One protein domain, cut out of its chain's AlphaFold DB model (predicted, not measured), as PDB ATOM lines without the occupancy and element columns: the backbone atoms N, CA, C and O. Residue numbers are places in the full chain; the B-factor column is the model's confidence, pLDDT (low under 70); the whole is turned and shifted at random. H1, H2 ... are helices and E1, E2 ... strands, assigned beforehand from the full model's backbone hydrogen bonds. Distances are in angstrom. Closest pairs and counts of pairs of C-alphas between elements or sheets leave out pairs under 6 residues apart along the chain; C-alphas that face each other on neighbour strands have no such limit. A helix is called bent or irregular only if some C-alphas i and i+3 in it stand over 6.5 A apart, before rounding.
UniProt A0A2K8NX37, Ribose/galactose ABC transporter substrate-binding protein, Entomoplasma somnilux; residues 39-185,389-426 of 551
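What this domain is: This is residues 39 to 185 and 389 to 426 of the 551 residues of the protein "Ribose/galactose ABC transporter substrate-binding protein" of Entomoplasma somnilux (UniProt A0A2K8NX37). A four-stranded parallel sheet makes the middle layer, with H4 and H5 packed on one face and H1 and H6 on the other. Away from this body lie two antiparallel hairpins: E2 and E3, in a small group with H2 and H3 that joins the body where H2 packs on residues 61 to 65 of H1, and E7 and E8, beyond one end of the layers. The printed part has 185 residues, with six named helices and eight named strands in the order E1 H1 H2 E2 E3 H3 H4 E4 H5 E5 E6 H6 E7 E8; the large sheet runs E1 E4 E5 E6. The class is mixed, helices and strands. The whole is compact, with a radius of gyration of the C-alphas of 16.6 A, and spans 48 by 42 by 32 A.

Where its parts are: Find C-alpha 39 at (65.803, 202.617, 216.543), where E1, residues 39 to 42, begins. H1, the longest helix, covers residues 52 to 66 and 21.3 A, ending at C-alpha 66 at (76.321, 198.215, 205.667). Next come H2, residues 90 to 93, E2, residues 95 to 97, E3, residues 100 to 102, and H3, residues 104 to 109. H4, residues 121 to 133, measures 18.4 A, and E4, residues 138 to 142, 13.1 A. H5, residues 144 to 157, also measures 18.4 A; it is irregular, with C-alphas 148 and 151 standing 7.5 A apart. Read on to E5, residues 161 to 165, 13.0 A, and E6, residues 179 to 182, 9.8 A. After the cut come H6, residues 389 to 397, 12.4 A; E7, residues 403 to 408, 15.4 A; and E8, residues 411 to 416, 16.5 A, ending at C-alpha 416 at (76.164, 185.968, 211.649).

How they stand to each other: Start at edge strand E1, parallel to E4 at 20 degrees, with N 41 and O 140 at 2.8 A. Residues 40 to 41 of E1 also pair, parallel, with residues 113 to 114. E4 and E5 are parallel at 13 degrees, with N 141 and O 163 at 2.8 A; E5 and edge strand E6 are parallel at 22 degrees, with N 180 and O 162 at 2.8 A. E4, H5 and E5 form a strand-helix-strand unit, two parallel neighbour strands with a helix between, and its crossover is right-handed. The sheet and its helices make three layers, helices on both faces. H1 is over E1 and E4 at a height of 9.9 A, and on the same face H6 is over E5 at 9.2 A. These two touch, closest at the C-alphas of Tyr 63 and Val 392, 5.2 A, at a steep tilt of 49 degrees, the same way. On the opposite face H4 is over E1, and H5 is over E5 and only just over E4, where 3 of its C-alphas fall. H4 and H5 touch at the C-alphas of Arg 121 and Thr 149, 6.6 A. H1 touches H2 with residues 61 to 65 alone, closest at the C-alphas of Gly 65 and Ser 91, 5.0 A; H2 touches H3 at those of Ser 90 and Ala 106, 4.6 A. In the hairpin of E2 and E3, N 97 and O 100 are 2.9 A apart; in that of E7 and E8, N 406 and O 413 are 2.8 A apart. In H1, H4 and H6 every O i to N i+4 pair is within hydrogen-bond range; in H3 it is 1 of 2, in H5 5 of 10, and H2 is too short for such a pair.

The domain as a whole: The C-alphas of Gly 78 and Ser 120 are the two farthest apart, 49.6 A. Residues 186 to 388 are not printed, and C-alphas 185 and 389 are 14.3 A apart across this cut. The links H1 to H2, H3 to H4 and E5 to E6 are long. The mean pLDDT of the printed part is 94.4, and residue 99 is under 70.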
ATOM      1  N   VAL A  39      66.643 201.419 216.420       98.50
ATOM      2  CA  VAL A  39      65.803 202.617 216.543       98.50
ATOM      3  C   VAL A  39      66.575 203.694 217.285       98.50
ATOM      4  O   VAL A  39      67.013 203.471 218.413       98.50
ATOM      5  N   ILE A  40      66.714 204.865 216.663       98.31
ATOM      6  CA  ILE A  40      67.197 206.061 217.349       98.31
ATOM      7  C   ILE A  40      66.070 206.724 218.140       98.31
ATOM      8  O   ILE A  40      64.927 206.788 217.687       98.31
ATOM      9  N   ILE A  41      66.406 207.239 219.317       98.12
ATOM     10  CA  ILE A  41      65.522 208.050 220.144       98.12
ATOM     11  C   ILE A  41      66.196 209.398 220.378       98.12
ATOM     12  O   ILE A  41      67.358 209.434 220.781       98.12
ATOM     13  N   THR A  42      65.488 210.483 220.071       96.38
ATOM     14  CA  THR A  42      66.034 211.843 220.183       96.38
ATOM     15  C   THR A  42      65.981 212.360 221.621       96.38
ATOM     16  O   THR A  42      65.051 212.041 222.361       96.38
ATOM     17  N   ASP A  43      66.916 213.224 222.019       88.69
ATOM     18  CA  ASP A  43      66.853 213.980 223.281       88.69
ATOM     19  C   ASP A  43      66.009 215.261 223.109       88.69
ATOM     20  O   ASP A  43      66.460 216.400 223.273       88.69
ATOM     21  N   GLY A  44      64.751 215.074 222.707       86.62
ATOM     22  CA  GLY A  44      63.869 216.146 222.235       86.62
ATOM     23  C   GLY A  44      64.150 216.539 220.781       86.62
ATOM     24  O   GLY A  44      64.867 215.843 220.066       86.62
ATOM     25  N   GLY A  45      63.549 217.634 220.312       86.88
ATOM     26  CA  GLY A  45      63.710 218.069 218.921       86.88
ATOM     27  C   GLY A  45      63.235 217.022 217.902       86.88
ATOM     28  O   GLY A  45      62.294 216.273 218.159       86.88
ATOM     29  N   ASN A  46      63.864 216.999 216.727       91.62
ATOM     30  CA  ASN A  46      63.521 216.096 215.627       91.62
ATOM     31  C   ASN A  46      64.768 215.702 214.818       91.62
ATOM     32  O   ASN A  46      65.813 216.338 214.933       91.62
ATOM     33  N   ILE A  47      64.656 214.688 213.956       93.38
ATOM     34  CA  ILE A  47      65.766 214.201 213.106       93.38
ATOM     35  C   ILE A  47      66.108 215.136 211.927       93.38
ATOM     36  O   ILE A  47      66.734 214.716 210.952       93.38
ATOM     37  N   ARG A  48      65.619 216.380 211.958       91.62
ATOM     38  CA  ARG A  48      65.776 217.409 210.918       91.62
ATOM     39  C   ARG A  48      66.413 218.683 211.473       91.62
ATOM     40  O   ARG A  48      66.268 219.756 210.888       91.62
ATOM     41  N   ASP A  49      67.063 218.569 212.628       87.69
ATOM     42  CA  ASP A  49      67.680 219.677 213.354       87.69
ATOM     43  C   ASP A  49      68.998 220.164 212.736       87.69
ATOM     44  O   ASP A  49      69.580 221.123 213.247       87.69
ATOM     45  N   LYS A  50      69.457 219.543 211.635       87.56
ATOM     46  CA  LYS A  50      70.707 219.874 210.928       87.56
ATOM     47  C   LYS A  50      71.957 219.756 211.811       87.56
ATOM     48  O   LYS A  50      72.986 220.368 211.527       87.56
ATOM     49  N   SER A  51      71.871 219.001 212.902       87.00
ATOM     50  CA  SER A  51      72.883 218.938 213.953       87.00
ATOM     51  C   SER A  51      72.862 217.528 214.560       87.00
ATOM     52  O   SER A  51      73.016 216.537 213.838       87.00
ATOM     53  N   PHE A  52      72.733 217.420 215.875       91.44
ATOM     54  CA  PHE A  52      73.060 216.235 216.638       91.44
ATOM     55  C   PHE A  52      72.078 215.079 216.394       91.44
ATOM     56  O   PHE A  52      72.514 213.947 216.143       91.44
ATOM     57  N   ASN A  53      70.764 215.343 216.416       94.38
ATOM     58  CA  ASN A  53      69.758 214.292 216.220       94.38
ATOM     59  C   ASN A  53      69.762 213.782 214.780       94.38
ATOM     60  O   ASN A  53      69.669 212.574 214.546       94.38
ATOM     61  N   GLU A  54      69.895 214.695 213.818       94.19
ATOM     62  CA  GLU A  54      69.991 214.357 212.402       94.19
ATOM     63  C   GLU A  54      71.206 213.465 212.124       94.19
ATOM     64  O   GLU A  54      71.035 212.377 211.578       94.19
ATOM     65  N   SER A  55      72.404 213.844 212.586       94.00
ATOM     66  CA  SER A  55      73.619 213.043 212.364       94.00
ATOM     67  C   SER A  55      73.577 211.683 213.072       94.00
ATOM     68  O   SER A  55      74.023 210.669 212.533       94.00
ATOM     69  N   SER A  56      72.972 211.626 214.261       97.00
ATOM     70  CA  SER A  56      72.744 210.361 214.968       97.00
ATOM     71  C   SER A  56      71.835 209.424 214.160       97.00
ATOM     72  O   SER A  56      72.104 208.225 214.058       97.00
ATOM     73  N   TRP A  57      70.762 209.954 213.559       97.81
ATOM     74  CA  TRP A  57      69.864 209.176 212.703       97.81
ATOM     75  C   TRP A  57      70.558 208.754 211.403       97.81
ATOM     76  O   TRP A  57      70.416 207.604 210.987       97.81
ATOM     77  N   GLU A  58      71.364 209.629 210.800       97.06
ATOM     78  CA  GLU A  58      72.183 209.306 209.625       97.06
ATOM     79  C   GLU A  58      73.127 208.132 209.909       97.06
ATOM     80  O   GLU A  58      73.239 207.238 209.073       97.06
ATOM     81  N   GLY A  59      73.695 208.044 211.117       97.44
ATOM     82  CA  GLY A  59      74.462 206.880 211.574       97.44
ATOM     83  C   GLY A  59      73.664 205.569 211.580       97.44
ATOM     84  O   GLY A  59      74.175 204.528 211.169       97.44
ATOM     85  N   VAL A  60      72.383 205.601 211.968       98.50
ATOM     86  CA  VAL A  60      71.495 204.422 211.895       98.50
ATOM     87  C   VAL A  60      71.239 204.007 210.447       98.50
ATOM     88  O   VAL A  60      71.226 202.814 210.136       98.50
ATOM     89  N   ILE A  61      71.049 204.975 209.549       98.38
ATOM     90  CA  ILE A  61      70.853 204.702 208.122       98.38
ATOM     91  C   ILE A  61      72.134 204.164 207.488       98.38
ATOM     92  O   ILE A  61      72.088 203.185 206.745       98.38
ATOM     93  N   ASP A  62      73.280 204.744 207.816       97.88
ATOM     94  CA  ASP A  62      74.577 204.275 207.347       97.88
ATOM     95  C   ASP A  62      74.877 202.858 207.831       97.88
ATOM     96  O   ASP A  62      75.334 202.034 207.039       97.88
ATOM     97  N   TYR A  63      74.572 202.548 209.094       98.31
ATOM     98  CA  TYR A  63      74.666 201.192 209.627       98.31
ATOM     99  C   TYR A  63      73.761 200.234 208.842       98.31
ATOM    100  O   TYR A  63      74.211 199.187 208.376       98.31
ATOM    101  N   GLY A  64      72.501 200.623 208.629       97.94
ATOM    102  CA  GLY A  64      71.525 199.854 207.861       97.94
ATOM    103  C   GLY A  64      71.938 199.578 206.415       97.94
ATOM    104  O   GLY A  64      71.558 198.548 205.864       97.94
ATOM    105  N   GLY A  65      72.732 200.463 205.805       97.50
ATOM    106  CA  GLY A  65      73.297 200.287 204.464       97.50
ATOM    107  C   GLY A  65      74.516 199.360 204.410       97.50
ATOM    108  O   GLY A  65      74.904 198.939 203.326       97.50
ATOM    109  N   GLN A  66      75.104 199.025 205.561       96.81
ATOM    110  CA  GLN A  66      76.321 198.215 205.667       96.81
ATOM    111  C   GLN A  66      76.053 196.789 206.166       96.81
ATOM    112  O   GLN A  66      76.982 195.988 206.241       96.81
ATOM    113  N   ILE A  67      74.806 196.436 206.501       96.81
ATOM    114  CA  ILE A  67      74.454 195.108 207.033       96.81
ATOM    115  C   ILE A  67      74.949 194.004 206.098       96.81
ATOM    116  O   ILE A  67      75.634 193.087 206.546       96.81
ATOM    117  N   GLY A  68      74.647 194.110 204.803       95.88
ATOM    118  CA  GLY A  68      75.079 193.153 203.789       95.88
ATOM    119  C   GLY A  68      76.593 193.009 203.685       95.88
ATOM    120  O   GLY A  68      77.102 191.904 203.518       95.88
ATOM    121  N   GLU A  69      77.324 194.112 203.811       95.94
ATOM    122  CA  GLU A  69      78.791 194.136 203.750       95.94
ATOM    123  C   GLU A  69      79.427 193.443 204.959       95.94
ATOM    124  O   GLU A  69      80.494 192.843 204.840       95.94
ATOM    125  N   ASN A  70      78.735 193.457 206.101       95.56
ATOM    126  CA  ASN A  70      79.177 192.835 207.347       95.56
ATOM    127  C   ASN A  70      78.847 191.331 207.430       95.56
ATOM    128  O   ASN A  70      79.037 190.726 208.490       95.56
ATOM    129  N   VAL A  71      78.334 190.731 206.350       96.50
ATOM    130  CA  VAL A  71      78.004 189.303 206.247       96.50
ATOM    131  C   VAL A  71      79.004 188.597 205.329       96.50
ATOM    132  O   VAL A  71      79.303 189.057 204.224       96.50
ATOM    133  N   ASP A  72      79.511 187.451 205.783       95.00
ATOM    134  CA  ASP A  72      80.349 186.570 204.967       95.00
ATOM    135  C   ASP A  72      79.515 185.925 203.847       95.00
ATOM    136  O   ASP A  72      78.399 185.460 204.085       95.00
ATOM    137  N   ASP A  73      80.050 185.856 202.625       94.75
ATOM    138  CA  ASP A  73      79.321 185.321 201.465       94.75
ATOM    139  C   ASP A  73      78.832 183.876 201.686       94.75
ATOM    140  O   ASP A  73      77.787 183.479 201.162       94.75
ATOM    141  N   SER A  74      79.541 183.090 202.506       95.25
ATOM    142  CA  SER A  74      79.148 181.722 202.863       95.25
ATOM    143  C   SER A  74      77.816 181.650 203.616       95.25
ATOM    144  O   SER A  74      77.094 180.656 203.496       95.25
ATOM    145  N   GLU A  75      77.425 182.712 204.326       95.44
ATOM    146  CA  GLU A  75      76.136 182.790 205.013       95.44
ATOM    147  C   GLU A  75      74.959 182.925 204.036       95.44
ATOM    148  O   GLU A  75      73.829 182.558 204.378       95.44
ATOM    149  N   LEU A  76      75.213 183.383 202.805       94.75
ATOM    150  CA  LEU A  76      74.187 183.630 201.789       94.75
ATOM    151  C   LEU A  76      74.047 182.502 200.762       94.75
ATOM    152  O   LEU A  76      73.049 182.451 200.033       94.75
ATOM    153  N   VAL A  77      74.974 181.542 200.736       93.75
ATOM    154  CA  VAL A  77      74.924 180.406 199.805       93.75
ATOM    155  C   VAL A  77      73.611 179.629 199.957       93.75
ATOM    156  O   VAL A  77      73.266 179.126 201.026       93.75
ATOM    157  N   GLY A  78      72.867 179.513 198.854       89.75
ATOM    158  CA  GLY A  78      71.603 178.772 198.801       89.75
ATOM    159  C   GLY A  78      70.413 179.466 199.473       89.75
ATOM    160  O   GLY A  78      69.352 178.850 199.578       89.75
ATOM    161  N   THR A  79      70.565 180.721 199.914       93.06
ATOM    162  CA  THR A  79      69.472 181.523 200.492       93.06
ATOM    163  C   THR A  79      68.613 182.203 199.426       93.06
ATOM    164  O   THR A  79      67.433 182.439 199.665       93.06
ATOM    165  N   GLY A  80      69.187 182.481 198.250       91.62
ATOM    166  CA  GLY A  80      68.550 183.283 197.200       91.62
ATOM    167  C   GLY A  80      68.574 184.792 197.465       91.62
ATOM    168  O   GLY A  80      67.978 185.527 196.688       91.62
ATOM    169  N   LEU A  81      69.247 185.237 198.532       94.56
ATOM    170  CA  LEU A  81      69.415 186.641 198.894       94.56
ATOM    171  C   LEU A  81      70.794 187.154 198.472       94.56
ATOM    172  O   LEU A  81      71.784 186.416 198.484       94.56
ATOM    173  N   THR A  82      70.854 188.436 198.144       95.19
ATOM    174  CA  THR A  82      72.081 189.210 197.949       95.19
ATOM    175  C   THR A  82      72.427 189.996 199.214       95.19
ATOM    176  O   THR A  82      71.615 190.121 200.129       95.19
ATOM    177  N   LYS A  83      73.637 190.563 199.273       95.81
ATOM    178  CA  LYS A  83      74.034 191.469 200.363       95.81
ATOM    179  C   LYS A  83      73.119 192.694 200.454       95.81
ATOM    180  O   LYS A  83      72.731 193.088 201.548       95.81
ATOM    181  N   GLU A  84      72.726 193.253 199.313       95.25
ATOM    182  CA  GLU A  84      71.851 194.428 199.251       95.25
ATOM    183  C   GLU A  84      70.436 194.141 199.781       95.25
ATOM    184  O   GLU A  84      69.812 195.018 200.381       95.25
ATOM    185  N   ASP A  85      69.950 192.902 199.649       94.94
ATOM    186  CA  ASP A  85      68.652 192.487 200.197       94.94
ATOM    187  C   ASP A  85      68.605 192.533 201.733       94.94
ATOM    188  O   ASP A  85      67.520 192.567 202.312       94.94
ATOM    189  N   LEU A  86      69.762 192.536 202.406       96.31
ATOM    190  CA  LEU A  86      69.840 192.592 203.870       96.31
ATOM    191  C   LEU A  86      69.791 194.026 204.417       96.31
ATOM    192  O   LEU A  86      69.524 194.219 205.607       96.31
ATOM    193  N   ASN A  87      70.080 195.017 203.573       96.94
ATOM    194  CA  ASN A  87      70.188 196.414 203.971       96.94
ATOM    195  C   ASN A  87      68.812 197.043 204.221       96.94
ATOM    196  O   ASN A  87      67.798 196.607 203.673       96.94
ATOM    197  N   TYR A  88      68.765 198.108 205.024       97.50
ATOM    198  CA  TYR A  88      67.522 198.861 205.217       97.50
ATOM    199  C   TYR A  88      67.059 199.488 203.900       97.50
ATOM    200  O   TYR A  88      67.862 200.007 203.123       97.50
ATOM    201  N   GLU A  89      65.746 199.506 203.681       95.94
ATOM    202  CA  GLU A  89      65.160 200.085 202.471       95.94
ATOM    203  C   GLU A  89      65.436 201.587 202.380       95.94
ATOM    204  O   GLU A  89      65.799 202.081 201.316       95.94
ATOM    205  N   SER A  90      65.357 202.317 203.499       96.00
ATOM    206  CA  SER A  90      65.700 203.739 203.515       96.00
ATOM    207  C   SER A  90      67.170 203.999 203.179       96.00
ATOM    208  O   SER A  90      67.478 205.024 202.579       96.00
ATOM    209  N   SER A  91      68.082 203.080 203.513       97.00
ATOM    210  CA  SER A  91      69.514 203.240 203.222       97.00
ATOM    211  C   SER A  91      69.822 203.152 201.729       97.00
ATOM    212  O   SER A  91      70.730 203.828 201.258       97.00
ATOM    213  N   LYS A  92      69.020 202.405 200.959       95.56
ATOM    214  CA  LYS A  92      69.131 202.320 199.489       95.56
ATOM    215  C   LYS A  92      68.774 203.637 198.786       95.56
ATOM    216  O   LYS A  92      69.060 203.809 197.606       95.56
ATOM    217  N   LEU A  93      68.134 204.565 199.501       96.12
ATOM    218  CA  LEU A  93      67.755 205.881 198.984       96.12
ATOM    219  C   LEU A  93      68.830 206.950 199.218       96.12
ATOM    220  O   LEU A  93      68.674 208.071 198.735       96.12
ATOM    221  N   VAL A  94      69.896 206.632 199.962       95.62
ATOM    222  CA  VAL A  94      71.000 207.564 200.204       95.62
ATOM    223  C   VAL A  94      71.803 207.732 198.919       95.62
ATOM    224  O   VAL A  94      72.279 206.763 198.329       95.62
ATOM    225  N   LYS A  95      71.964 208.981 198.486       93.25
ATOM    226  CA  LYS A  95      72.727 209.339 197.285       93.25
ATOM    227  C   LYS A  95      74.058 209.953 197.688       93.25
ATOM    228  O   LYS A  95      74.161 210.557 198.747       93.25
ATOM    229  N   VAL A  96      75.067 209.847 196.829       87.38
ATOM    230  CA  VAL A  96      76.320 210.597 196.981       87.38
ATOM    231  C   VAL A  96      76.367 211.658 195.890       87.38
ATOM    232  O   VAL A  96      76.372 211.326 194.706       87.38
ATOM    233  N   ILE A  97      76.376 212.927 196.291       78.31
ATOM    234  CA  ILE A  97      76.431 214.094 195.407       78.31
ATOM    235  C   ILE A  97      77.696 214.866 195.776       78.31
ATOM    236  O   ILE A  97      77.850 215.281 196.920       78.31
ATOM    237  N   ASP A  98      78.632 215.001 194.834       72.94
ATOM    238  CA  ASP A  98      79.920 215.683 195.042       72.94
ATOM    239  C   ASP A  98      80.701 215.189 196.278       72.94
ATOM    240  O   ASP A  98      81.319 215.956 197.013       72.94
ATOM    241  N   GLY A  99      80.648 213.877 196.532       69.69
ATOM    242  CA  GLY A  99      81.309 213.243 197.679       69.69
ATOM    243  C   GLY A  99      80.592 213.432 199.021       69.69
ATOM    244  O   GLY A  99      81.092 212.963 200.040       69.69
ATOM    245  N   VAL A 100      79.421 214.072 199.040       75.25
ATOM    246  CA  VAL A 100      78.588 214.262 200.233       75.25
ATOM    247  C   VAL A 100      77.367 213.352 200.153       75.25
ATOM    248  O   VAL A 100      76.719 213.254 199.111       75.25
ATOM    249  N   LYS A 101      77.046 212.673 201.256       87.00
ATOM    250  CA  LYS A 101      75.835 211.856 201.347       87.00
ATOM    251  C   LYS A 101      74.600 212.746 201.482       87.00
ATOM    252  O   LYS A 101      74.553 213.632 202.330       87.00
ATOM    253  N   ASP A 102      73.598 212.483 200.656       89.62
ATOM    254  CA  ASP A 102      72.275 213.092 200.706       89.62
ATOM    255  C   ASP A 102      71.258 212.066 201.212       89.62
ATOM    256  O   ASP A 102      70.995 211.042 200.574       89.62
ATOM    257  N   TYR A 103      70.676 212.371 202.370       93.31
ATOM    258  CA  TYR A 103      69.701 211.533 203.063       93.31
ATOM    259  C   TYR A 103      68.253 211.994 202.864       93.31
ATOM    260  O   TYR A 103      67.355 211.477 203.528       93.31
ATOM    261  N   SER A 104      67.993 212.978 202.000       91.31
ATOM    262  CA  SER A 104      66.674 213.618 201.884       91.31
ATOM    263  C   SER A 104      65.540 212.618 201.629       91.31
ATOM    264  O   SER A 104      64.514 212.656 202.313       91.31
ATOM    265  N   ASP A 105      65.746 211.671 200.710       93.69
ATOM    266  CA  ASP A 105      64.757 210.634 200.388       93.69
ATOM    267  C   ASP A 105      64.622 209.604 201.523       93.69
ATOM    268  O   ASP A 105      63.509 209.214 201.889       93.69
ATOM    269  N   ALA A 106      65.743 209.222 202.142       94.44
ATOM    270  CA  ALA A 106      65.775 208.316 203.289       94.44
ATOM    271  C   ALA A 106      65.018 208.889 204.502       94.44
ATOM    272  O   ALA A 106      64.271 208.167 205.163       94.44
ATOM    273  N   LYS A 107      65.134 210.200 204.765       92.06
ATOM    274  CA  LYS A 107      64.438 210.888 205.872       92.06
ATOM    275  C   LYS A 107      62.918 210.808 205.741       92.06
ATOM    276  O   LYS A 107      62.208 210.822 206.742       92.06
ATOM    277  N   ASN A 108      62.406 210.743 204.514       90.81
ATOM    278  CA  ASN A 108      60.970 210.708 204.246       90.81
ATOM    279  C   ASN A 108      60.377 209.294 204.309       90.81
ATOM    280  O   ASN A 108      59.160 209.155 204.440       90.81
ATOM    281  N   SER A 109      61.207 208.255 204.214       91.38
ATOM    282  CA  SER A 109      60.766 206.857 204.186       91.38
ATOM    283  C   SER A 109      61.096 206.080 205.459       91.38
ATOM    284  O   SER A 109      60.341 205.171 205.815       91.38
ATOM    285  N   SER A 110      62.185 206.445 206.145       94.19
ATOM    286  CA  SER A 110      62.714 205.693 207.279       94.19
ATOM    287  C   SER A 110      61.726 205.586 208.431       94.19
ATOM    288  O   SER A 110      60.998 206.521 208.769       94.19
ATOM    289  N   ARG A 111      61.748 204.429 209.090       92.62
ATOM    290  CA  ARG A 111      60.952 204.142 210.294       92.62
ATOM    291  C   ARG A 111      61.804 203.901 211.532       92.62
ATOM    292  O   ARG A 111      61.265 203.473 212.555       92.62
ATOM    293  N   ASN A 112      63.102 204.156 211.457       97.06
ATOM    294  CA  ASN A 112      64.076 203.749 212.466       97.06
ATOM    295  C   ASN A 112      64.326 204.831 213.517       97.06
ATOM    296  O   ASN A 112      65.401 204.880 214.094       97.06
ATOM    297  N   TYR A 113      63.336 205.681 213.791       97.50
ATOM    298  CA  TYR A 113      63.430 206.729 214.800       97.50
ATOM    299  C   TYR A 113      62.155 206.853 215.637       97.50
ATOM    300  O   TYR A 113      61.066 206.430 215.224       97.50
ATOM    301  N   VAL A 114      62.311 207.448 216.817       97.31
ATOM    302  CA  VAL A 114      61.239 207.976 217.658       97.31
ATOM    303  C   VAL A 114      61.678 209.335 218.193       97.31
ATOM    304  O   VAL A 114      62.692 209.439 218.880       97.31
ATOM    305  N   GLU A 115      60.902 210.368 217.892       96.06
ATOM    306  CA  GLU A 115      61.140 211.714 218.410       96.06
ATOM    307  C   GLU A 115      60.465 211.864 219.771       96.06
ATOM    308  O   GLU A 115      59.283 211.538 219.939       96.06
ATOM    309  N   VAL A 116      61.228 212.312 220.764       94.12
ATOM    310  CA  VAL A 116      60.707 212.529 222.113       94.12
ATOM    311  C   VAL A 116      59.863 213.801 222.127       94.12
ATOM    312  O   VAL A 116      60.333 214.874 221.763       94.12
ATOM    313  N   ALA A 117      58.610 213.676 222.570       89.75
ATOM    314  CA  ALA A 117      57.649 214.780 222.573       89.75
ATOM    315  C   ALA A 117      58.069 215.939 223.493       89.75
ATOM    316  O   ALA A 117      57.837 217.102 223.174       89.75
ATOM    317  N   ASP A 118      58.674 215.612 224.634       88.06
ATOM    318  CA  ASP A 118      59.181 216.563 225.613       88.06
ATOM    319  C   ASP A 118      60.252 215.902 226.488       88.06
ATOM    320  O   ASP A 118      60.249 214.685 226.688       88.06
ATOM    321  N   LYS A 119      61.158 216.705 227.052       87.94
ATOM    322  CA  LYS A 119      62.289 216.221 227.863       87.94
ATOM    323  C   LYS A 119      61.890 215.720 229.263       87.94
ATOM    324  O   LYS A 119      62.750 215.567 230.128       87.94
ATOM    325  N   SER A 120      60.604 215.488 229.548       92.44
ATOM    326  CA  SER A 120      60.204 214.868 230.810       92.44
ATOM    327  C   SER A 120      60.522 213.377 230.816       92.44
ATOM    328  O   SER A 120      60.527 212.686 229.796       92.44
ATOM    329  N   ARG A 121      60.670 212.839 232.027       93.88
ATOM    330  CA  ARG A 121      60.796 211.399 232.263       93.88
ATOM    331  C   ARG A 121      59.679 210.588 231.575       93.88
ATOM    332  O   ARG A 121      59.947 209.521 231.030       93.88
ATOM    333  N   ASN A 122      58.445 211.100 231.537       94.81
ATOM    334  CA  ASN A 122      57.320 210.442 230.859       94.81
ATOM    335  C   ASN A 122      57.437 210.482 229.327       94.81
ATOM    336  O   ASN A 122      57.072 209.500 228.669       94.81
ATOM    337  N   GLY A 123      57.945 211.586 228.771       95.62
ATOM    338  CA  GLY A 123      58.222 211.727 227.342       95.62
ATOM    339  C   GLY A 123      59.221 210.672 226.870       95.62
ATOM    340  O   GLY A 123      58.915 209.890 225.964       95.62
ATOM    341  N   PHE A 124      60.348 210.544 227.577       97.19
ATOM    342  CA  PHE A 124      61.348 209.507 227.314       97.19
ATOM    343  C   PHE A 124      60.776 208.087 227.409       97.19
ATOM    344  O   PHE A 124      60.940 207.295 226.481       97.19
ATOM    345  N   TYR A 125      60.027 207.748 228.466       96.00
ATOM    346  CA  TYR A 125      59.445 206.401 228.576       96.00
ATOM    347  C   TYR A 125      58.449 206.057 227.485       96.00
ATOM    348  O   TYR A 125      58.387 204.907 227.042       96.00
ATOM    349  N   SER A 126      57.655 207.034 227.060       96.25
ATOM    350  CA  SER A 126      56.720 206.845 225.955       96.25
ATOM    351  C   SER A 126      57.478 206.525 224.666       96.25
ATOM    352  O   SER A 126      57.101 205.594 223.950       96.25
ATOM    353  N   ALA A 127      58.600 207.208 224.426       97.25
ATOM    354  CA  ALA A 127      59.462 206.937 223.286       97.25
ATOM    355  C   ALA A 127      60.129 205.551 223.357       97.25
ATOM    356  O   ALA A 127      60.090 204.801 222.381       97.25
ATOM    357  N   TYR A 128      60.644 205.149 224.525       98.00
ATOM    358  CA  TYR A 128      61.238 203.819 224.736       98.00
ATOM    359  C   TYR A 128      60.235 202.697 224.455       98.00
ATOM    360  O   TYR A 128      60.531 201.741 223.736       98.00
ATOM    361  N   LYS A 129      59.005 202.833 224.960       96.94
ATOM    362  CA  LYS A 129      57.926 201.871 224.704       96.94
ATOM    363  C   LYS A 129      57.538 201.827 223.228       96.94
ATOM    364  O   LYS A 129      57.269 200.745 222.713       96.94
ATOM    365  N   MET A 130      57.539 202.967 222.539       96.88
ATOM    366  CA  MET A 130      57.295 203.013 221.097       96.88
ATOM    367  C   MET A 130      58.402 202.298 220.310       96.88
ATOM    368  O   MET A 130      58.110 201.533 219.392       96.88
ATOM    369  N   ALA A 131      59.666 202.478 220.688       97.06
ATOM    370  CA  ALA A 131      60.784 201.781 220.061       97.06
ATOM    371  C   ALA A 131      60.733 200.254 220.306       97.06
ATOM    372  O   ALA A 131      60.955 199.470 219.381       97.06
ATOM    373  N   LEU A 132      60.322 199.809 221.502       96.69
ATOM    374  CA  LEU A 132      60.034 198.390 221.774       96.69
ATOM    375  C   LEU A 132      58.857 197.865 220.940       96.69
ATOM    376  O   LEU A 132      58.940 196.772 220.381       96.69
ATOM    377  N   TYR A 133      57.783 198.649 220.802       95.88
ATOM    378  CA  TYR A 133      56.645 198.316 219.939       95.88
ATOM    379  C   TYR A 133      57.072 198.164 218.469       95.88
ATOM    380  O   TYR A 133      56.601 197.269 217.767       95.88
ATOM    381  N   LYS A 134      58.034 198.978 218.016       96.25
ATOM    382  CA  LYS A 134      58.687 198.868 216.700       96.25
ATOM    383  C   LYS A 134      59.598 197.638 216.548       96.25
ATOM    384  O   LYS A 134      60.172 197.467 215.473       96.25
ATOM    385  N   GLN A 135      59.692 196.778 217.568       96.12
ATOM    386  CA  GLN A 135      60.526 195.574 217.625       96.12
ATOM    387  C   GLN A 135      62.015 195.856 217.406       96.12
ATOM    388  O   GLN A 135      62.684 195.125 216.681       96.12
ATOM    389  N   THR A 136      62.528 196.919 218.024       97.88
ATOM    390  CA  THR A 136      63.963 197.216 217.995       97.88
ATOM    391  C   THR A 136      64.786 196.139 218.708       97.88
ATOM    392  O   THR A 136      64.355 195.590 219.725       97.88
ATOM    393  N   ASP A 137      65.967 195.843 218.173       98.38
ATOM    394  CA  ASP A 137      66.974 194.932 218.724       98.38
ATOM    395  C   ASP A 137      68.126 195.685 219.400       98.38
ATOM    396  O   ASP A 137      68.731 195.151 220.325       98.38
ATOM    397  N   ALA A 138      68.375 196.936 219.003       98.69
ATOM    398  CA  ALA A 138      69.251 197.866 219.710       98.69
ATOM    399  C   ALA A 138      68.713 199.301 219.623       98.69
ATOM    400  O   ALA A 138      68.208 199.712 218.577       98.69
ATOM    401  N   MET A 139      68.844 200.075 220.699       98.69
ATOM    402  CA  MET A 139      68.454 201.490 220.710       98.69
ATOM    403  C   MET A 139      69.682 202.396 220.676       98.69
ATOM    404  O   MET A 139      70.602 202.206 221.467       98.69
ATOM    405  N   LEU A 140      69.666 203.403 219.803       98.75
ATOM    406  CA  LEU A 140      70.634 204.501 219.806       98.75
ATOM    407  C   LEU A 140      69.988 205.714 220.480       98.75
ATOM    408  O   LEU A 140      68.917 206.151 220.070       98.75
ATOM    409  N   LEU A 141      70.606 206.255 221.520       98.44
ATOM    410  CA  LEU A 141      70.095 207.408 222.258       98.44
ATOM    411  C   LEU A 141      70.896 208.641 221.869       98.44
ATOM    412  O   LEU A 141      72.117 208.660 222.023       98.44
ATOM    413  N   SER A 142      70.209 209.652 221.353       95.00
ATOM    414  CA  SER A 142      70.839 210.850 220.818       95.00
ATOM    415  C   SER A 142      70.945 211.926 221.889       95.00
ATOM    416  O   SER A 142      70.088 212.793 221.983       95.00
ATOM    417  N   GLY A 143      72.011 211.870 222.687       92.25
ATOM    418  CA  GLY A 143      72.399 212.960 223.575       92.25
ATOM    419  C   GLY A 143      72.180 212.673 225.057       92.25
ATOM    420  O   GLY A 143      71.597 211.668 225.478       92.25
ATOM    421  N   PHE A 144      72.674 213.593 225.877       92.06
ATOM    422  CA  PHE A 144      72.794 213.403 227.318       92.06
ATOM    423  C   PHE A 144      71.475 213.457 228.094       92.06
ATOM    424  O   PHE A 144      71.436 212.971 229.227       92.06
ATOM    425  N   GLY A 145      70.379 213.988 227.550       93.38
ATOM    426  CA  GLY A 145      69.104 214.067 228.274       93.38
ATOM    427  C   GLY A 145      68.480 212.707 228.597       93.38
ATOM    428  O   GLY A 145      67.630 212.606 229.480       93.38
ATOM    429  N   HIS A 146      68.968 211.627 227.983       95.94
ATOM    430  CA  HIS A 146      68.578 210.263 228.333       95.94
ATOM    431  C   HIS A 146      69.149 209.774 229.678       95.94
ATOM    432  O   HIS A 146      68.602 208.827 230.256       95.94
ATOM    433  N   THR A 147      70.206 210.412 230.197       93.19
ATOM    434  CA  THR A 147      71.000 209.938 231.350       93.19
ATOM    435  C   THR A 147      70.138 209.623 232.577       93.19
ATOM    436  O   THR A 147      70.248 208.536 233.138       93.19
ATOM    437  N   ASP A 148      69.189 210.489 232.938       92.81
ATOM    438  CA  ASP A 148      68.350 210.310 234.140       92.81
ATOM    439  C   ASP A 148      67.332 209.158 234.033       92.81
ATOM    440  O   ASP A 148      66.720 208.731 235.022       92.81
ATOM    441  N   THR A 149      67.124 208.640 232.822       96.31
ATOM    442  CA  THR A 149      66.161 207.568 232.532       96.31
ATOM    443  C   THR A 149      66.826 206.259 232.110       96.31
ATOM    444  O   THR A 149      66.130 205.251 231.940       96.31
ATOM    445  N   ILE A 150      68.162 206.241 232.013       96.19
ATOM    446  CA  ILE A 150      68.941 205.116 231.486       96.19
ATOM    447  C   ILE A 150      68.793 203.844 232.325       96.19
ATOM    448  O   ILE A 150      68.744 202.744 231.784       96.19
ATOM    449  N   ASP A 151      68.636 203.985 233.642       95.50
ATOM    450  CA  ASP A 151      68.512 202.863 234.578       95.50
ATOM    451  C   ASP A 151      67.205 202.085 234.387       95.50
ATOM    452  O   ASP A 151      67.160 200.865 234.537       95.50
ATOM    453  N   GLU A 152      66.135 202.772 233.993       94.81
ATOM    454  CA  GLU A 152      64.866 202.126 233.660       94.81
ATOM    455  C   GLU A 152      64.882 201.569 232.233       94.81
ATOM    456  O   GLU A 152      64.420 200.450 232.013       94.81
ATOM    457  N   LEU A 153      65.483 202.289 231.278       97.38
ATOM    458  CA  LEU A 153      65.633 201.800 229.909       97.38
ATOM    459  C   LEU A 153      66.490 200.528 229.832       97.38
ATOM    460  O   LEU A 153      66.087 199.568 229.180       97.38
ATOM    461  N   SER A 154      67.629 200.486 230.530       97.75
ATOM    462  CA  SER A 154      68.511 199.313 230.587       97.75
ATOM    463  C   SER A 154      67.749 198.064 231.038       97.75
ATOM    464  O   SER A 154      67.876 197.012 230.411       97.75
ATOM    465  N   ARG A 155      66.861 198.195 232.034       96.06
ATOM    466  CA  ARG A 155      65.985 197.100 232.486       96.06
ATOM    467  C   ARG A 155      64.906 196.740 231.466       96.06
ATOM    468  O   ARG A 155      64.645 195.557 231.274       96.06
ATOM    469  N   LEU A 156      64.279 197.730 230.824       96.81
ATOM    470  CA  LEU A 156      63.258 197.509 229.790       96.81
ATOM    471  C   LEU A 156      63.817 196.781 228.560       96.81
ATOM    472  O   LEU A 156      63.115 195.978 227.951       96.81
ATOM    473  N   MET A 157      65.071 197.059 228.209       97.25
ATOM    474  CA  MET A 157      65.772 196.435 227.088       97.25
ATOM    475  C   MET A 157      66.299 195.032 227.412       97.25
ATOM    476  O   MET A 157      66.486 194.229 226.498       97.25
ATOM    477  N   GLY A 158      66.499 194.697 228.690       95.81
ATOM    478  CA  GLY A 158      67.041 193.402 229.098       95.81
ATOM    479  C   GLY A 158      68.421 193.163 228.484       95.81
ATOM    480  O   GLY A 158      69.329 193.964 228.674       95.81
ATOM    481  N   ASP A 159      68.568 192.089 227.709       94.75
ATOM    482  CA  ASP A 159      69.825 191.759 227.021       94.75
ATOM    483  C   ASP A 159      70.048 192.564 225.726       94.75
ATOM    484  O   ASP A 159      71.064 192.378 225.052       94.75
ATOM    485  N   LYS A 160      69.099 193.435 225.346       98.38
ATOM    486  CA  LYS A 160      69.218 194.263 224.145       98.38
ATOM    487  C   LYS A 160      70.151 195.448 224.358       98.38
ATOM    488  O   LYS A 160      70.059 196.121 225.386       98.38
ATOM    489  N   THR A 161      70.996 195.720 223.370       98.81
ATOM    490  CA  THR A 161      72.011 196.772 223.417       98.81
ATOM    491  C   THR A 161      71.385 198.165 223.372       98.81
ATOM    492  O   THR A 161      70.449 198.438 222.618       98.81
ATOM    493  N   ILE A 162      71.949 199.065 224.164       98.88
ATOM    494  CA  ILE A 162      71.705 200.500 224.144       98.88
ATOM    495  C   ILE A 162      73.039 201.170 223.832       98.88
ATOM    496  O   ILE A 162      74.027 200.900 224.505       98.88
ATOM    497  N   VAL A 163      73.065 202.058 222.847       98.69
ATOM    498  CA  VAL A 163      74.206 202.936 222.572       98.69
ATOM    499  C   VAL A 163      73.811 204.344 223.005       98.69
ATOM    500  O   VAL A 163      72.861 204.908 222.469       98.69
ATOM    501  N   LEU A 164      74.491 204.892 224.010       98.19
ATOM    502  CA  LEU A 164      74.239 206.211 224.585       98.19
ATOM    503  C   LEU A 164      75.270 207.209 224.057       98.19
ATOM    504  O   LEU A 164      76.442 207.133 224.417       98.19
ATOM    505  N   LEU A 165      74.827 208.140 223.212       95.88
ATOM    506  CA  LEU A 165      75.681 209.193 222.669       95.88
ATOM    507  C   LEU A 165      75.779 210.385 223.627       95.88
ATOM    508  O   LEU A 165      74.780 210.790 224.222       95.88
ATOM    509  N   ASP A 166      76.966 210.991 223.691       91.62
ATOM    510  CA  ASP A 166      77.262 212.241 224.414       91.62
ATOM    511  C   ASP A 166      77.099 212.164 225.940       91.62
ATOM    512  O   ASP A 166      76.992 213.182 226.624       91.62
ATOM    513  N   SER A 167      77.056 210.950 226.489       92.62
ATOM    514  CA  SER A 167      76.951 210.716 227.924       92.62
ATOM    515  C   SER A 167      77.505 209.347 228.301       92.62
ATOM    516  O   SER A 167      77.723 208.475 227.458       92.62
ATOM    517  N   GLN A 168      77.726 209.165 229.601       93.19
ATOM    518  CA  GLN A 168      78.182 207.913 230.173       93.19
ATOM    519  C   GLN A 168      77.395 207.522 231.414       93.19
ATOM    520  O   GLN A 168      76.939 208.362 232.191       93.19
ATOM    521  N   VAL A 169      77.291 206.215 231.620       94.19
ATOM    522  CA  VAL A 169      76.756 205.636 232.852       94.19
ATOM    523  C   VAL A 169      77.872 205.302 233.839       94.19
ATOM    524  O   VAL A 169      79.026 205.101 233.464       94.19
ATOM    525  N   ASP A 170      77.519 205.194 235.117       93.00
ATOM    526  CA  ASP A 170      78.410 204.612 236.117       93.00
ATOM    527  C   ASP A 170      78.354 203.077 236.046       93.00
ATOM    528  O   ASP A 170      77.403 202.449 236.518       93.00
ATOM    529  N   TYR A 171      79.387 202.473 235.459       93.75
ATOM    530  CA  TYR A 171      79.538 201.019 235.340       93.75
ATOM    531  C   TYR A 171      79.879 200.314 236.666       93.75
ATOM    532  O   TYR A 171      79.976 199.081 236.711       93.75
ATOM    533  N   SER A 172      80.055 201.059 237.763       90.88
ATOM    534  CA  SER A 172      80.322 200.479 239.075       90.88
ATOM    535  C   SER A 172      79.216 199.506 239.515       90.88
ATOM    536  O   SER A 172      78.046 199.578 239.123       90.88
ATOM    537  N   GLY A 173      79.604 198.500 240.302       88.62
ATOM    538  CA  GLY A 173      78.672 197.476 240.783       88.62
ATOM    539  C   GLY A 173      78.117 196.540 239.697       88.62
ATOM    540  O   GLY A 173      77.183 195.791 239.975       88.62
ATOM    541  N   GLY A 174      78.673 196.552 238.478       86.25
ATOM    542  CA  GLY A 174      78.273 195.650 237.393       86.25
ATOM    543  C   GLY A 174      76.899 195.965 236.792       86.25
ATOM    544  O   GLY A 174      76.253 195.062 236.248       86.25
ATOM    545  N   LYS A 175      76.443 197.218 236.922       91.75
ATOM    546  CA  LYS A 175      75.243 197.737 236.254       91.75
ATOM    547  C   LYS A 175      75.481 197.922 234.752       91.75
ATOM    548  O   LYS A 175      76.607 197.840 234.274       91.75
ATOM    549  N   TYR A 176      74.395 198.166 234.015       96.56
ATOM    550  CA  TYR A 176      74.434 198.626 232.622       96.56
ATOM    551  C   TYR A 176      75.210 197.725 231.649       96.56
ATOM    552  O   TYR A 176      75.813 198.203 230.695       96.56
ATOM    553  N   LYS A 177      75.154 196.401 231.849       97.38
ATOM    554  CA  LYS A 177      75.850 195.398 231.014       97.38
ATOM    555  C   LYS A 177      75.440 195.394 229.538       97.38
ATOM    556  O   LYS A 177      76.078 194.707 228.749       97.38
ATOM    557  N   ASN A 178      74.355 196.087 229.203       98.25
ATOM    558  CA  ASN A 178      73.811 196.256 227.862       98.25
ATOM    559  C   ASN A 178      73.943 197.697 227.340       98.25
ATOM    560  O   ASN A 178      73.356 198.010 226.314       98.25
ATOM    561  N   VAL A 179      74.658 198.585 228.041       98.62
ATOM    562  CA  VAL A 179      74.834 199.986 227.632       98.62
ATOM    563  C   VAL A 179      76.266 200.218 227.169       98.62
ATOM    564  O   VAL A 179      77.218 199.980 227.916       98.62
ATOM    565  N   ILE A 180      76.408 200.716 225.950       98.44
ATOM    566  CA  ILE A 180      77.636 201.277 225.395       98.44
ATOM    567  C   ILE A 180      77.540 202.792 225.568       98.44
ATOM    568  O   ILE A 180      76.588 203.393 225.076       98.44
ATOM    569  N   SER A 181      78.480 203.407 226.281       97.19
ATOM    570  CA  SER A 181      78.534 204.869 226.432       97.19
ATOM    571  C   SER A 181      79.519 205.464 225.436       97.19
ATOM    572  O   SER A 181      80.595 204.900 225.255       97.19
ATOM    573  N   ILE A 182      79.197 206.610 224.837       94.06
ATOM    574  CA  ILE A 182      80.101 207.361 223.959       94.06
ATOM    575  C   ILE A 182      80.248 208.785 224.490       94.06
ATOM    576  O   ILE A 182      79.265 209.513 224.616       94.06
ATOM    577  N   ILE A 183      81.493 209.196 224.733       89.81
ATOM    578  CA  ILE A 183      81.871 210.582 225.020       89.81
ATOM    579  C   ILE A 183      82.748 211.097 223.878       89.81
ATOM    580  O   ILE A 183      83.645 210.397 223.395       89.81
ATOM    581  N   PHE A 184      82.496 212.336 223.464       88.12
ATOM    582  CA  PHE A 184      83.281 213.033 222.451       88.12
ATOM    583  C   PHE A 184      84.239 214.026 223.115       88.12
ATOM    584  O   PHE A 184      83.874 214.713 224.069       88.12
ATOM    585  N   LYS A 185      85.458 214.143 222.581       86.06
ATOM    586  CA  LYS A 185      86.456 215.134 223.021       86.06
ATOM    587  C   LYS A 185      86.231 216.467 222.305       86.06
ATOM    588  O   LYS A 185      87.077 216.946 221.549       86.06
ATOM    589  N   THR A 389      79.667 208.300 212.407       91.81
ATOM    590  CA  THR A 389      80.761 207.317 212.454       91.81
ATOM    591  C   THR A 389      80.777 206.568 213.784       91.81
ATOM    592  O   THR A 389      80.755 205.340 213.784       91.81
ATOM    593  N   ALA A 390      80.718 207.286 214.910       94.25
ATOM    594  CA  ALA A 390      80.683 206.679 216.240       94.25
ATOM    595  C   ALA A 390      79.461 205.766 216.428       94.25
ATOM    596  O   ALA A 390      79.576 204.655 216.943       94.25
ATOM    597  N   ALA A 391      78.291 206.201 215.951       96.69
ATOM    598  CA  ALA A 391      77.083 205.387 215.964       96.69
ATOM    599  C   ALA A 391      77.259 204.105 215.136       96.69
ATOM    600  O   ALA A 391      76.939 203.025 215.623       96.69
ATOM    601  N   VAL A 392      77.794 204.189 213.914       96.94
ATOM    602  CA  VAL A 392      78.050 203.008 213.071       96.94
ATOM    603  C   VAL A 392      79.026 202.045 213.748       96.94
ATOM    604  O   VAL A 392      78.755 200.843 213.789       96.94
ATOM    605  N   ASP A 393      80.136 202.551 214.281       95.81
ATOM    606  CA  ASP A 393      81.172 201.741 214.924       95.81
ATOM    607  C   ASP A 393      80.626 200.974 216.132       95.81
ATOM    608  O   ASP A 393      80.838 199.761 216.254       95.81
ATOM    609  N   GLU A 394      79.861 201.649 216.989       97.44
ATOM    610  CA  GLU A 394      79.319 201.039 218.202       97.44
ATOM    611  C   GLU A 394      78.072 200.187 217.944       97.44
ATOM    612  O   GLU A 394      77.874 199.173 218.614       97.44
ATOM    613  N   LEU A 395      77.280 200.481 216.908       98.44
ATOM    614  CA  LEU A 395      76.240 199.558 216.438       98.44
ATOM    615  C   LEU A 395      76.861 198.275 215.870       98.44
ATOM    616  O   LEU A 395      76.400 197.178 216.183       98.44
ATOM    617  N   LYS A 396      77.969 198.361 215.123       97.81
ATOM    618  CA  LYS A 396      78.721 197.165 214.703       97.81
ATOM    619  C   LYS A 396      79.274 196.389 215.895       97.81
ATOM    620  O   LYS A 396      79.408 195.168 215.796       97.81
ATOM    621  N   ALA A 397      79.590 197.051 217.008       97.75
ATOM    622  CA  ALA A 397      80.066 196.425 218.241       97.75
ATOM    623  C   ALA A 397      78.941 195.944 219.184       97.75
ATOM    624  O   ALA A 397      79.223 195.239 220.153       97.75
ATOM    625  N   ALA A 398      77.673 196.240 218.888       98.44
ATOM    626  CA  ALA A 398      76.535 195.860 219.717       98.44
ATOM    627  C   ALA A 398      76.315 194.339 219.758       98.44
ATOM    628  O   ALA A 398      76.201 193.669 218.726       98.44
ATOM    629  N   ARG A 399      76.186 193.779 220.964       98.38
ATOM    630  CA  ARG A 399      75.918 192.352 221.212       98.38
ATOM    631  C   ARG A 399      74.633 191.882 220.543       98.38
ATOM    632  O   ARG A 399      74.590 190.778 220.003       98.38
ATOM    633  N   SER A 400      73.584 192.697 220.581       98.06
ATOM    634  CA  SER A 400      72.284 192.318 220.018       98.06
ATOM    635  C   SER A 400      72.279 192.257 218.499       98.06
ATOM    636  O   SER A 400      71.434 191.574 217.935       98.06
ATOM    637  N   LEU A 401      73.248 192.909 217.851       98.38
ATOM    638  CA  LEU A 401      73.339 193.028 216.401       98.38
ATOM    639  C   LEU A 401      74.364 192.060 215.790       98.38
ATOM    640  O   LEU A 401      74.828 192.265 214.672       98.38
ATOM    641  N   LYS A 402      74.733 190.983 216.498       98.12
ATOM    642  CA  LYS A 402      75.695 189.980 215.993       98.12
ATOM    643  C   LYS A 402      75.096 188.929 215.072       98.12
ATOM    644  O   LYS A 402      75.814 188.134 214.465       98.12
ATOM    645  N   LYS A 403      73.772 188.852 215.029       97.31
ATOM    646  CA  LYS A 403      73.047 187.847 214.262       97.31
ATOM    647  C   LYS A 403      71.818 188.463 213.633       97.31
ATOM    648  O   LYS A 403      71.268 189.426 214.158       97.31
ATOM    649  N   ALA A 404      71.386 187.881 212.527       97.31
ATOM    650  CA  ALA A 404      70.120 188.211 211.899       97.31
ATOM    651  C   ALA A 404      69.353 186.937 211.570       97.31
ATOM    652  O   ALA A 404      69.954 185.917 211.233       97.31
ATOM    653  N   GLU A 405      68.030 187.005 211.633       97.44
ATOM    654  CA  GLU A 405      67.164 185.989 211.046       97.44
ATOM    655  C   GLU A 405      66.769 186.412 209.628       97.44
ATOM    656  O   GLU A 405      66.197 187.479 209.416       97.44
ATOM    657  N   ILE A 406      67.063 185.559 208.651       95.56
ATOM    658  CA  ILE A 406      66.651 185.721 207.256       95.56
ATOM    659  C   ILE A 406      65.634 184.647 206.883       95.56
ATOM    660  O   ILE A 406      65.684 183.518 207.376       95.56
ATOM    661  N   VAL A 407      64.725 184.971 205.966       93.06
ATOM    662  CA  VAL A 407      63.782 183.994 205.407       93.06
ATOM    663  C   VAL A 407      64.360 183.445 204.111       93.06
ATOM    664  O   VAL A 407      64.638 184.195 203.182       93.06
ATOM    665  N   THR A 408      64.526 182.125 204.045       90.50
ATOM    666  CA  THR A 408      65.023 181.423 202.852       90.50
ATOM    667  C   THR A 408      63.928 180.527 202.264       90.50
ATOM    668  O   THR A 408      62.959 180.209 202.962       90.50
ATOM    669  N   PRO A 409      64.089 180.004 201.033       89.81
ATOM    670  CA  PRO A 409      63.180 178.997 200.477       89.81
ATOM    671  C   PRO A 409      63.018 177.736 201.343       89.81
ATOM    672  O   PRO A 409      62.042 177.007 201.189       89.81
ATOM    673  N   LYS A 410      63.966 177.462 202.253       89.19
ATOM    674  CA  LYS A 410      63.940 176.317 203.179       89.19
ATOM    675  C   LYS A 410      63.414 176.676 204.577       89.19
ATOM    676  O   LYS A 410      63.420 175.817 205.454       89.19
ATOM    677  N   GLY A 411      62.964 177.914 204.780       91.50
ATOM    678  CA  GLY A 411      62.520 178.447 206.068       91.50
ATOM    679  C   GLY A 411      63.498 179.462 206.679       91.50
ATOM    680  O   GLY A 411      64.474 179.850 206.025       91.50
ATOM    681  N   PRO A 412      63.227 179.924 207.913       94.56
ATOM    682  CA  PRO A 412      64.088 180.867 208.618       94.56
ATOM    683  C   PRO A 412      65.490 180.298 208.862       94.56
ATOM    684  O   PRO A 412      65.644 179.137 209.247       94.56
ATOM    685  N   LYS A 413      66.517 181.121 208.653       95.25
ATOM    686  CA  LYS A 413      67.922 180.819 208.939       95.25
ATOM    687  C   LYS A 413      68.506 181.959 209.769       95.25
ATOM    688  O   LYS A 413      68.314 183.122 209.434       95.25
ATOM    689  N   ILE A 414      69.264 181.621 210.810       97.00
ATOM    690  CA  ILE A 414      70.084 182.594 211.539       97.00
ATOM    691  C   ILE A 414      71.450 182.684 210.861       97.00
ATOM    692  O   ILE A 414      72.093 181.656 210.640       97.00
ATOM    693  N   ILE A 415      71.881 183.901 210.553       96.88
ATOM    694  CA  ILE A 415      73.205 184.221 210.010       96.88
ATOM    695  C   ILE A 415      73.988 185.072 211.007       96.88
ATOM    696  O   ILE A 415      73.392 185.777 211.829       96.88
ATOM    697  N   ASN A 416      75.315 185.020 210.934       97.31
ATOM    698  CA  ASN A 416      76.164 185.968 211.649       97.31
ATOM    699  C   ASN A 416      76.253 187.286 210.865       97.31
ATOM    700  O   ASN A 416      76.371 187.280 209.641       97.31
ATOM    701  N   VAL A 417      76.192 188.404 211.585       95.06
ATOM    702  CA  VAL A 417      76.327 189.767 211.055       95.06
ATOM    703  C   VAL A 417      77.294 190.509 211.966       95.06
ATOM    704  O   VAL A 417      77.160 190.415 213.185       95.06
ATOM    705  N   ASN A 418      78.239 191.260 211.403       95.81
ATOM    706  CA  ASN A 418      79.330 191.901 212.148       95.81
ATOM    707  C   ASN A 418      80.295 190.884 212.798       95.81
ATOM    708  O   ASN A 418      80.036 189.684 212.863       95.81
ATOM    709  N   ASP A 419      81.429 191.369 213.315       94.12
ATOM    710  CA  ASP A 419      82.388 190.513 214.022       94.12
ATOM    711  C   ASP A 419      81.794 190.030 215.366       94.12
ATOM    712  O   ASP A 419      81.537 190.862 216.248       94.12
ATOM    713  N   PRO A 420      81.593 188.712 215.576       90.94
ATOM    714  CA  PRO A 420      81.033 188.177 216.816       90.94
ATOM    715  C   PRO A 420      81.964 188.322 218.028       90.94
ATOM    716  O   PRO A 420      81.507 188.152 219.158       90.94
ATOM    717  N   LYS A 421      83.257 188.613 217.825       93.56
ATOM    718  CA  LYS A 421      84.241 188.782 218.905       93.56
ATOM    719  C   LYS A 421      84.308 190.212 219.433       93.56
ATOM    720  O   LYS A 421      84.696 190.407 220.581       93.56
ATOM    721  N   LYS A 422      83.935 191.205 218.622       95.50
ATOM    722  CA  LYS A 422      83.988 192.625 218.996       95.50
ATOM    723  C   LYS A 422      82.683 193.042 219.674       95.50
ATOM    724  O   LYS A 422      81.742 193.413 218.982       95.50
ATOM    725  N   ILE A 423      82.601 192.943 221.001       97.25
ATOM    726  CA  ILE A 423      81.411 193.335 221.777       97.25
ATOM    727  C   ILE A 423      81.782 194.433 222.760       97.25
ATOM    728  O   ILE A 423      82.696 194.234 223.557       97.25
ATOM    729  N   HIS A 424      81.061 195.553 222.713       97.38
ATOM    730  CA  HIS A 424      81.332 196.708 223.573       97.38
ATOM    731  C   HIS A 424      80.267 196.951 224.657       97.38
ATOM    732  O   HIS A 424      80.419 197.840 225.486       97.38
ATOM    733  N   ASP A 425      79.185 196.172 224.709       98.19
ATOM    734  CA  ASP A 425      78.159 196.320 225.747       98.19
ATOM    735  C   ASP A 425      78.734 196.272 227.171       98.19
ATOM    736  O   ASP A 425      79.410 195.308 227.544       98.19
ATOM    737  N   GLY A 426      78.380 197.266 227.991       97.19
ATOM    738  CA  GLY A 426      78.829 197.360 229.377       97.19
ATOM    739  C   GLY A 426      80.121 198.148 229.574       97.19
ATOM    740  O   GLY A 426      80.736 198.001 230.629       97.19
TER     741      GLY A 426